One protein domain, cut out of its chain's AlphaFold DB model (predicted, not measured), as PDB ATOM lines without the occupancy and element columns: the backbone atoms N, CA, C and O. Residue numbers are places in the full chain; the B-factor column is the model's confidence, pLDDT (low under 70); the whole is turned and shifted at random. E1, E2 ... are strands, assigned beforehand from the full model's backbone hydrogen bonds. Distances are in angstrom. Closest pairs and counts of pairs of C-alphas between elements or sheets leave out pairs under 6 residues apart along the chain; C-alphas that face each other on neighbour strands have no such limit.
ATOM      1  N   ILE A 374     149.872 161.171 197.454       89.69
ATOM      2  CA  ILE A 374     148.955 160.056 197.224       89.69
ATOM      3  C   ILE A 374     149.057 159.077 198.388       89.69
ATOM      4  O   ILE A 374     150.146 158.800 198.886       89.69
ATOM      5  N   CYS A 375     147.921 158.562 198.840       89.00
ATOM      6  CA  CYS A 375     147.914 157.482 199.815       89.00
ATOM      7  C   CYS A 375     148.304 156.179 199.106       89.00
ATOM      8  O   CYS A 375     147.748 155.863 198.053       89.00
ATOM      9  N   SER A 376     149.275 155.444 199.646       84.94
ATOM     10  CA  SER A 376     149.748 154.190 199.052       84.94
ATOM     11  C   SER A 376     150.120 153.161 200.119       84.94
ATOM     12  O   SER A 376     150.304 153.484 201.295       84.94
ATOM     13  N   LYS A 377     150.230 151.898 199.686       84.25
ATOM     14  CA  LYS A 377     150.543 150.716 200.512       84.25
ATOM     15  C   LYS A 377     149.585 150.525 201.695       84.25
ATOM     16  O   LYS A 377     149.999 150.113 202.781       84.25
ATOM     17  N   THR A 378     148.313 150.825 201.468       84.25
ATOM     18  CA  THR A 378     147.217 150.716 202.437       84.25
ATOM     19  C   THR A 378     147.093 149.302 202.997       84.25
ATOM     20  O   THR A 378     147.141 148.339 202.231       84.25
ATOM     21  N   GLY A 379     146.923 149.162 204.311       77.06
ATOM     22  CA  GLY A 379     146.834 147.866 204.986       77.06
ATOM     23  C   GLY A 379     148.182 147.168 205.199       77.06
ATOM     24  O   GLY A 379     148.210 145.986 205.532       77.06
ATOM     25  N   THR A 380     149.305 147.870 205.012       82.50
ATOM     26  CA  THR A 380     150.657 147.330 205.237       82.50
ATOM     27  C   THR A 380     151.420 148.152 206.277       82.50
ATOM     28  O   THR A 380     151.127 149.323 206.501       82.50
ATOM     29  N   GLY A 381     152.493 147.598 206.857       81.38
ATOM     30  CA  GLY A 381     153.389 148.346 207.760       81.38
ATOM     31  C   GLY A 381     154.159 149.506 207.098       81.38
ATOM     32  O   GLY A 381     154.922 150.207 207.772       81.38
ATOM     33  N   SER A 382     153.979 149.697 205.787       84.12
ATOM     34  CA  SER A 382     154.517 150.804 204.990       84.12
ATOM     35  C   SER A 382     153.425 151.754 204.483       84.12
ATOM     36  O   SER A 382     153.697 152.547 203.583       84.12
ATOM     37  N   GLU A 383     152.203 151.678 205.012       90.00
ATOM     38  CA  GLU A 383     151.134 152.621 204.679       90.00
ATOM     39  C   GLU A 383     151.545 154.069 204.981       90.00
ATOM     40  O   GLU A 383     152.191 154.358 205.996       90.00
ATOM     41  N   GLY A 384     151.204 154.978 204.069       90.88
ATOM     42  CA  GLY A 384     151.535 156.388 204.207       90.88
ATOM     43  C   GLY A 384     151.187 157.225 202.986       90.88
ATOM     44  O   GLY A 384     150.692 156.732 201.971       90.88
ATOM     45  N   TRP A 385     151.491 158.510 203.095       91.12
ATOM     46  CA  TRP A 385     151.423 159.473 202.009       91.12
ATOM     47  C   TRP A 385     152.748 159.512 201.267       91.12
ATOM     48  O   TRP A 385     153.798 159.751 201.866       91.12
ATOM     49  N   TYR A 386     152.685 159.322 199.960       86.25
ATOM     50  CA  TYR A 386     153.826 159.282 199.062       86.25
ATOM     51  C   TYR A 386     153.735 160.409 198.043       86.25
ATOM     52  O   TYR A 386     152.648 160.837 197.662       86.25
ATOM     53  N   ASN A 387     154.879 160.908 197.598       85.75
ATOM     54  CA  ASN A 387     154.940 161.896 196.531       85.75
ATOM     55  C   ASN A 387     154.491 161.258 195.206       85.75
ATOM     56  O   ASN A 387     155.075 160.259 194.797       85.75
ATOM     57  N   SER A 388     153.496 161.829 194.514       77.81
ATOM     58  CA  SER A 388     153.010 161.274 193.240       77.81
ATOM     59  C   SER A 388     154.054 161.235 192.124       77.81
ATOM     60  O   SER A 388     153.851 160.516 191.159       77.81
ATOM     61  N   CYS A 389     155.115 162.038 192.217       71.69
ATOM     62  CA  CYS A 389     156.145 162.152 191.184       71.69
ATOM     63  C   CYS A 389     157.410 161.346 191.499       71.69
ATOM     64  O   CYS A 389     158.082 160.890 190.585       71.69
ATOM     65  N   THR A 390     157.781 161.223 192.778       73.31
ATOM     66  CA  THR A 390     159.029 160.544 193.191       73.31
ATOM     67  C   THR A 390     158.781 159.229 193.922       73.31
ATOM     68  O   THR A 390     159.718 158.473 194.159       73.31
ATOM     69  N   ASN A 391     157.529 158.950 194.303       72.12
ATOM     70  CA  ASN A 391     157.130 157.822 195.145       72.12
ATOM     71  C   ASN A 391     157.895 157.743 196.484       72.12
ATOM     72  O   ASN A 391     157.964 156.694 197.125       72.12
ATOM     73  N   GLU A 392     158.475 158.860 196.924       82.88
ATOM     74  CA  GLU A 392     159.120 158.983 198.227       82.88
ATOM     75  C   GLU A 392     158.061 159.126 199.318       82.88
ATOM     76  O   GLU A 392     157.052 159.816 199.140       82.88
ATOM     77  N   LEU A 393     158.297 158.483 200.462       86.19
ATOM     78  CA  LEU A 393     157.419 158.594 201.620       86.19
ATOM     79  C   LEU A 393     157.500 160.017 202.183       86.19
ATOM     80  O   LEU A 393     158.541 160.440 202.677       86.19
ATOM     81  N   ILE A 394     156.386 160.740 202.122       90.19
ATOM     82  CA  ILE A 394     156.244 162.081 202.689       90.19
ATOM     83  C   ILE A 394     155.934 161.974 204.177       90.19
ATOM     84  O   ILE A 394     156.560 162.634 205.000       90.19
ATOM     85  N   ASN A 395     154.935 161.156 204.508       89.12
ATOM     86  CA  ASN A 395     154.430 161.025 205.863       89.12
ATOM     87  C   ASN A 395     153.915 159.600 206.089       89.12
ATOM     88  O   ASN A 395     153.081 159.104 205.330       89.12
ATOM     89  N   LYS A 396     154.423 158.934 207.129       90.62
ATOM     90  CA  LYS A 396     154.008 157.582 207.505       90.62
ATOM     91  C   LYS A 396     152.790 157.653 208.427       90.62
ATOM     92  O   LYS A 396     152.938 157.808 209.635       90.62
ATOM     93  N   SER A 397     151.598 157.521 207.857       85.81
ATOM     94  CA  SER A 397     150.327 157.577 208.586       85.81
ATOM     95  C   SER A 397     149.283 156.677 207.930       85.81
ATOM     96  O   SER A 397     149.270 156.569 206.704       85.81
ATOM     97  N   GLU A 398     148.369 156.108 208.715       85.12
ATOM     98  CA  GLU A 398     147.221 155.362 208.186       85.12
ATOM     99  C   GLU A 398     146.317 156.315 207.384       85.12
ATOM    100  O   GLU A 398     145.682 157.217 207.932       85.12
ATOM    101  N   CYS A 399     146.319 156.166 206.064       80.88
ATOM    102  CA  CYS A 399     145.639 157.052 205.127       80.88
ATOM    103  C   CYS A 399     144.459 156.372 204.418       80.88
ATOM    104  O   CYS A 399     143.632 157.069 203.835       80.88
ATOM    105  N   LYS A 400     144.309 155.043 204.522       83.56
ATOM    106  CA  LYS A 400     143.165 154.273 204.002       83.56
ATOM    107  C   LYS A 400     142.866 154.618 202.535       83.56
ATOM    108  O   LYS A 400     143.750 154.570 201.698       83.56
ATOM    109  N   VAL A 401     141.628 154.975 202.188       78.19
ATOM    110  CA  VAL A 401     141.225 155.362 200.815       78.19
ATOM    111  C   VAL A 401     141.104 156.892 200.672       78.19
ATOM    112  O   VAL A 401     140.380 157.403 199.817       78.19
ATOM    113  N   CYS A 402     141.758 157.646 201.560       86.75
ATOM    114  CA  CYS A 402     141.630 159.098 201.651       86.75
ATOM    115  C   CYS A 402     142.481 159.820 200.597       86.75
ATOM    116  O   CYS A 402     143.458 159.284 200.072       86.75
ATOM    117  N   LYS A 403     142.114 161.066 200.281       89.38
ATOM    118  CA  LYS A 403     142.774 161.896 199.263       89.38
ATOM    119  C   LYS A 403     143.511 163.062 199.912       89.38
ATOM    120  O   LYS A 403     143.052 163.599 200.915       89.38
ATOM    121  N   ALA A 404     144.621 163.486 199.319       89.25
ATOM    122  CA  ALA A 404     145.258 164.739 199.700       89.25
ATOM    123  C   ALA A 404     144.481 165.908 199.086       89.25
ATOM    124  O   ALA A 404     144.251 165.943 197.874       89.25
ATOM    125  N   VAL A 405     144.075 166.860 199.917       89.50
ATOM    126  CA  VAL A 405     143.397 168.096 199.523       89.50
ATOM    127  C   VAL A 405     144.267 169.286 199.899       89.50
ATOM    128  O   VAL A 405     144.856 169.314 200.972       89.50
ATOM    129  N   CYS A 406     144.385 170.260 199.006       89.44
ATOM    130  CA  CYS A 406     145.095 171.496 199.312       89.44
ATOM    131  C   CYS A 406     144.212 172.374 200.210       89.44
ATOM    132  O   CYS A 406     143.051 172.615 199.869       89.44
ATOM    133  N   GLY A 407     144.742 172.816 201.347       86.44
ATOM    134  CA  GLY A 407     144.019 173.596 202.354       86.44
ATOM    135  C   GLY A 407     144.806 174.822 202.801       86.44
ATOM    136  O   GLY A 407     145.988 174.949 202.485       86.44
ATOM    137  N   GLU A 408     144.133 175.730 203.517       89.81
ATOM    138  CA  GLU A 408     144.743 176.934 204.109       89.81
ATOM    139  C   GLU A 408     145.514 177.809 203.095       89.81
ATOM    140  O   GLU A 408     146.540 178.424 203.400       89.81
ATOM    141  N   ILE A 409     144.991 177.859 201.867       81.56
ATOM    142  CA  ILE A 409     145.579 178.524 200.700       81.56
ATOM    143  C   ILE A 409     145.873 180.001 200.980       81.56
ATOM    144  O   ILE A 409     145.001 180.739 201.440       81.56
ATOM    145  N   GLY A 410     147.085 180.451 200.644       74.25
ATOM    146  CA  GLY A 410     147.529 181.834 200.815       74.25
ATOM    147  C   GLY A 410     147.913 182.195 202.250       74.25
ATOM    148  O   GLY A 410     148.158 183.367 202.539       74.25
ATOM    149  N   THR A 411     147.976 181.216 203.155       85.19
ATOM    150  CA  THR A 411     148.410 181.411 204.541       85.19
ATOM    151  C   THR A 411     149.766 180.750 204.798       85.19
ATOM    152  O   THR A 411     150.250 179.941 204.010       85.19
ATOM    153  N   ARG A 412     150.376 181.034 205.957       84.75
ATOM    154  CA  ARG A 412     151.567 180.298 206.434       84.75
ATOM    155  C   ARG A 412     151.310 178.803 206.664       84.75
ATOM    156  O   ARG A 412     152.261 178.058 206.870       84.75
ATOM    157  N   SER A 413     150.037 178.420 206.709       90.88
ATOM    158  CA  SER A 413     149.577 177.056 206.880       90.88
ATOM    159  C   SER A 413     149.186 176.423 205.539       90.88
ATOM    160  O   SER A 413     148.555 175.380 205.530       90.88
ATOM    161  N   GLU A 414     149.509 177.011 204.388       89.81
ATOM    162  CA  GLU A 414     149.197 176.354 203.117       89.81
ATOM    163  C   GLU A 414     149.895 174.985 203.020       89.81
ATOM    164  O   GLU A 414     151.091 174.835 203.303       89.81
ATOM    165  N   GLY A 415     149.129 173.957 202.659       90.75
ATOM    166  CA  GLY A 415     149.652 172.603 202.594       90.75
ATOM    167  C   GLY A 415     148.648 171.565 202.133       90.75
ATOM    168  O   GLY A 415     147.470 171.833 201.892       90.75
ATOM    169  N   TRP A 416     149.142 170.340 202.001       91.50
ATOM    170  CA  TRP A 416     148.322 169.180 201.697       91.50
ATOM    171  C   TRP A 416     147.766 168.585 202.983       91.50
ATOM    172  O   TRP A 416     148.519 168.302 203.912       91.50
ATOM    173  N   TYR A 417     146.464 168.341 202.999       92.81
ATOM    174  CA  TYR A 417     145.711 167.808 204.123       92.81
ATOM    175  C   TYR A 417     145.012 166.513 203.739       92.81
ATOM    176  O   TYR A 417     144.610 166.312 202.595       92.81
ATOM    177  N   ASN A 418     144.847 165.622 204.702       92.31
ATOM    178  CA  ASN A 418     144.108 164.388 204.527       92.31
ATOM    179  C   ASN A 418     142.601 164.689 204.492       92.31
ATOM    180  O   ASN A 418     142.040 165.238 205.438       92.31
ATOM    181  N   SER A 419     141.924 164.292 203.413       91.06
ATOM    182  CA  SER A 419     140.496 164.557 203.210       91.06
ATOM    183  C   SER A 419     139.575 163.921 204.252       91.06
ATOM    184  O   SER A 419     138.418 164.314 204.344       91.06
ATOM    185  N   CYS A 420     140.032 162.895 204.972       87.12
ATOM    186  CA  CYS A 420     139.192 162.148 205.907       87.12
ATOM    187  C   CYS A 420     139.210 162.703 207.329       87.12
ATOM    188  O   CYS A 420     138.197 162.624 208.015       87.12
ATOM    189  N   ASN A 421     140.349 163.217 207.791       88.50
ATOM    190  CA  ASN A 421     140.519 163.671 209.174       88.50
ATOM    191  C   ASN A 421     141.041 165.113 209.283       88.50
ATOM    192  O   ASN A 421     141.136 165.636 210.388       88.50
ATOM    193  N   GLY A 422     141.354 165.763 208.159       88.75
ATOM    194  CA  GLY A 422     141.851 167.136 208.130       88.75
ATOM    195  C   GLY A 422     143.285 167.294 208.635       88.75
ATOM    196  O   GLY A 422     143.730 168.422 208.822       88.75
ATOM    197  N   GLU A 423     144.022 166.205 208.865       92.25
ATOM    198  CA  GLU A 423     145.410 166.282 209.322       92.25
ATOM    199  C   GLU A 423     146.336 166.775 208.212       92.25
ATOM    200  O   GLU A 423     146.189 166.410 207.044       92.25
ATOM    201  N   LEU A 424     147.325 167.586 208.587       92.06
ATOM    202  CA  LEU A 424     148.356 168.039 207.665       92.06
ATOM    203  C   LEU A 424     149.243 166.861 207.246       92.06
ATOM    204  O   LEU A 424     149.907 166.231 208.067       92.06
ATOM    205  N   ILE A 425     149.316 166.626 205.942       92.75
ATOM    206  CA  ILE A 425     150.240 165.675 205.331       92.75
ATOM    207  C   ILE A 425     151.627 166.311 205.234       92.75
ATOM    208  O   ILE A 425     152.609 165.718 205.680       92.75
ATOM    209  N   LYS A 426     151.701 167.508 204.635       91.94
ATOM    210  CA  LYS A 426     152.934 168.275 204.428       91.94
ATOM    211  C   LYS A 426     152.605 169.735 204.117       91.94
ATOM    212  O   LYS A 426     151.712 169.999 203.312       91.94
ATOM    213  N   TRP A 427     153.376 170.663 204.681       89.75
ATOM    214  CA  TRP A 427     153.387 172.055 204.227       89.75
ATOM    215  C   TRP A 427     153.909 172.141 202.797       89.75
ATOM    216  O   TRP A 427     154.973 171.604 202.475       89.75
ATOM    217  N   ASP A 428     153.154 172.805 201.938       83.44
ATOM    218  CA  ASP A 428     153.497 172.951 200.534       83.44
ATOM    219  C   ASP A 428     152.688 174.100 199.947       83.44
ATOM    220  O   ASP A 428     151.546 174.310 200.344       83.44
TER     221      ASP A 428
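This is residues 374 to 428 of the 605 residues of the protein "Kazal-like domain-containing protein" of Parcubacteria group bacterium CG1_02_44_31 (UniProt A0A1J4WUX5). Two small three-stranded lobes follow one another along the longest axis, E4-E5-E6 and E1-E2-E3, with loops at the far ends. Each is an antiparallel meander, each strand the neighbour of the one before. The 55 printed residues are all strand in class, though only 22 are in the six named strands, E1 to E6. The whole is compact, radius of gyration of the C-alphas 10.9 A, and flat, 34 by 23 by 13 A.

E4 is residues 404 to 407, E5 415 to 418 (10.1 A), E6 424 to 427, ending at C-alpha (153.387, 172.055, 204.227). E1 is 374 to 376, beginning at C-alpha (148.955, 160.056, 197.224), E2 384 to 387 (10.0 A), E3 393 to 395.

Within hydrogen-bond range are N 405 and O 417, 2.8 A, in hairpin E4-E5; N 416 and O 426, 2.9 A, in E5-E6; N 374 and O 386, 2.8 A, in E1-E2; N 385 and O 395, 2.8 A, in E2-E3. Between the sheets, the closest C-alphas of E3 and E6 are Asn 395 and Ile 425, 6.3 A. E1 and E5 are apart.

The farthest C-alphas, Thr 380 and Gly 410, are 34.9 A apart. The printed part has no cut and no long link; no printed residue is under pLDDT 70.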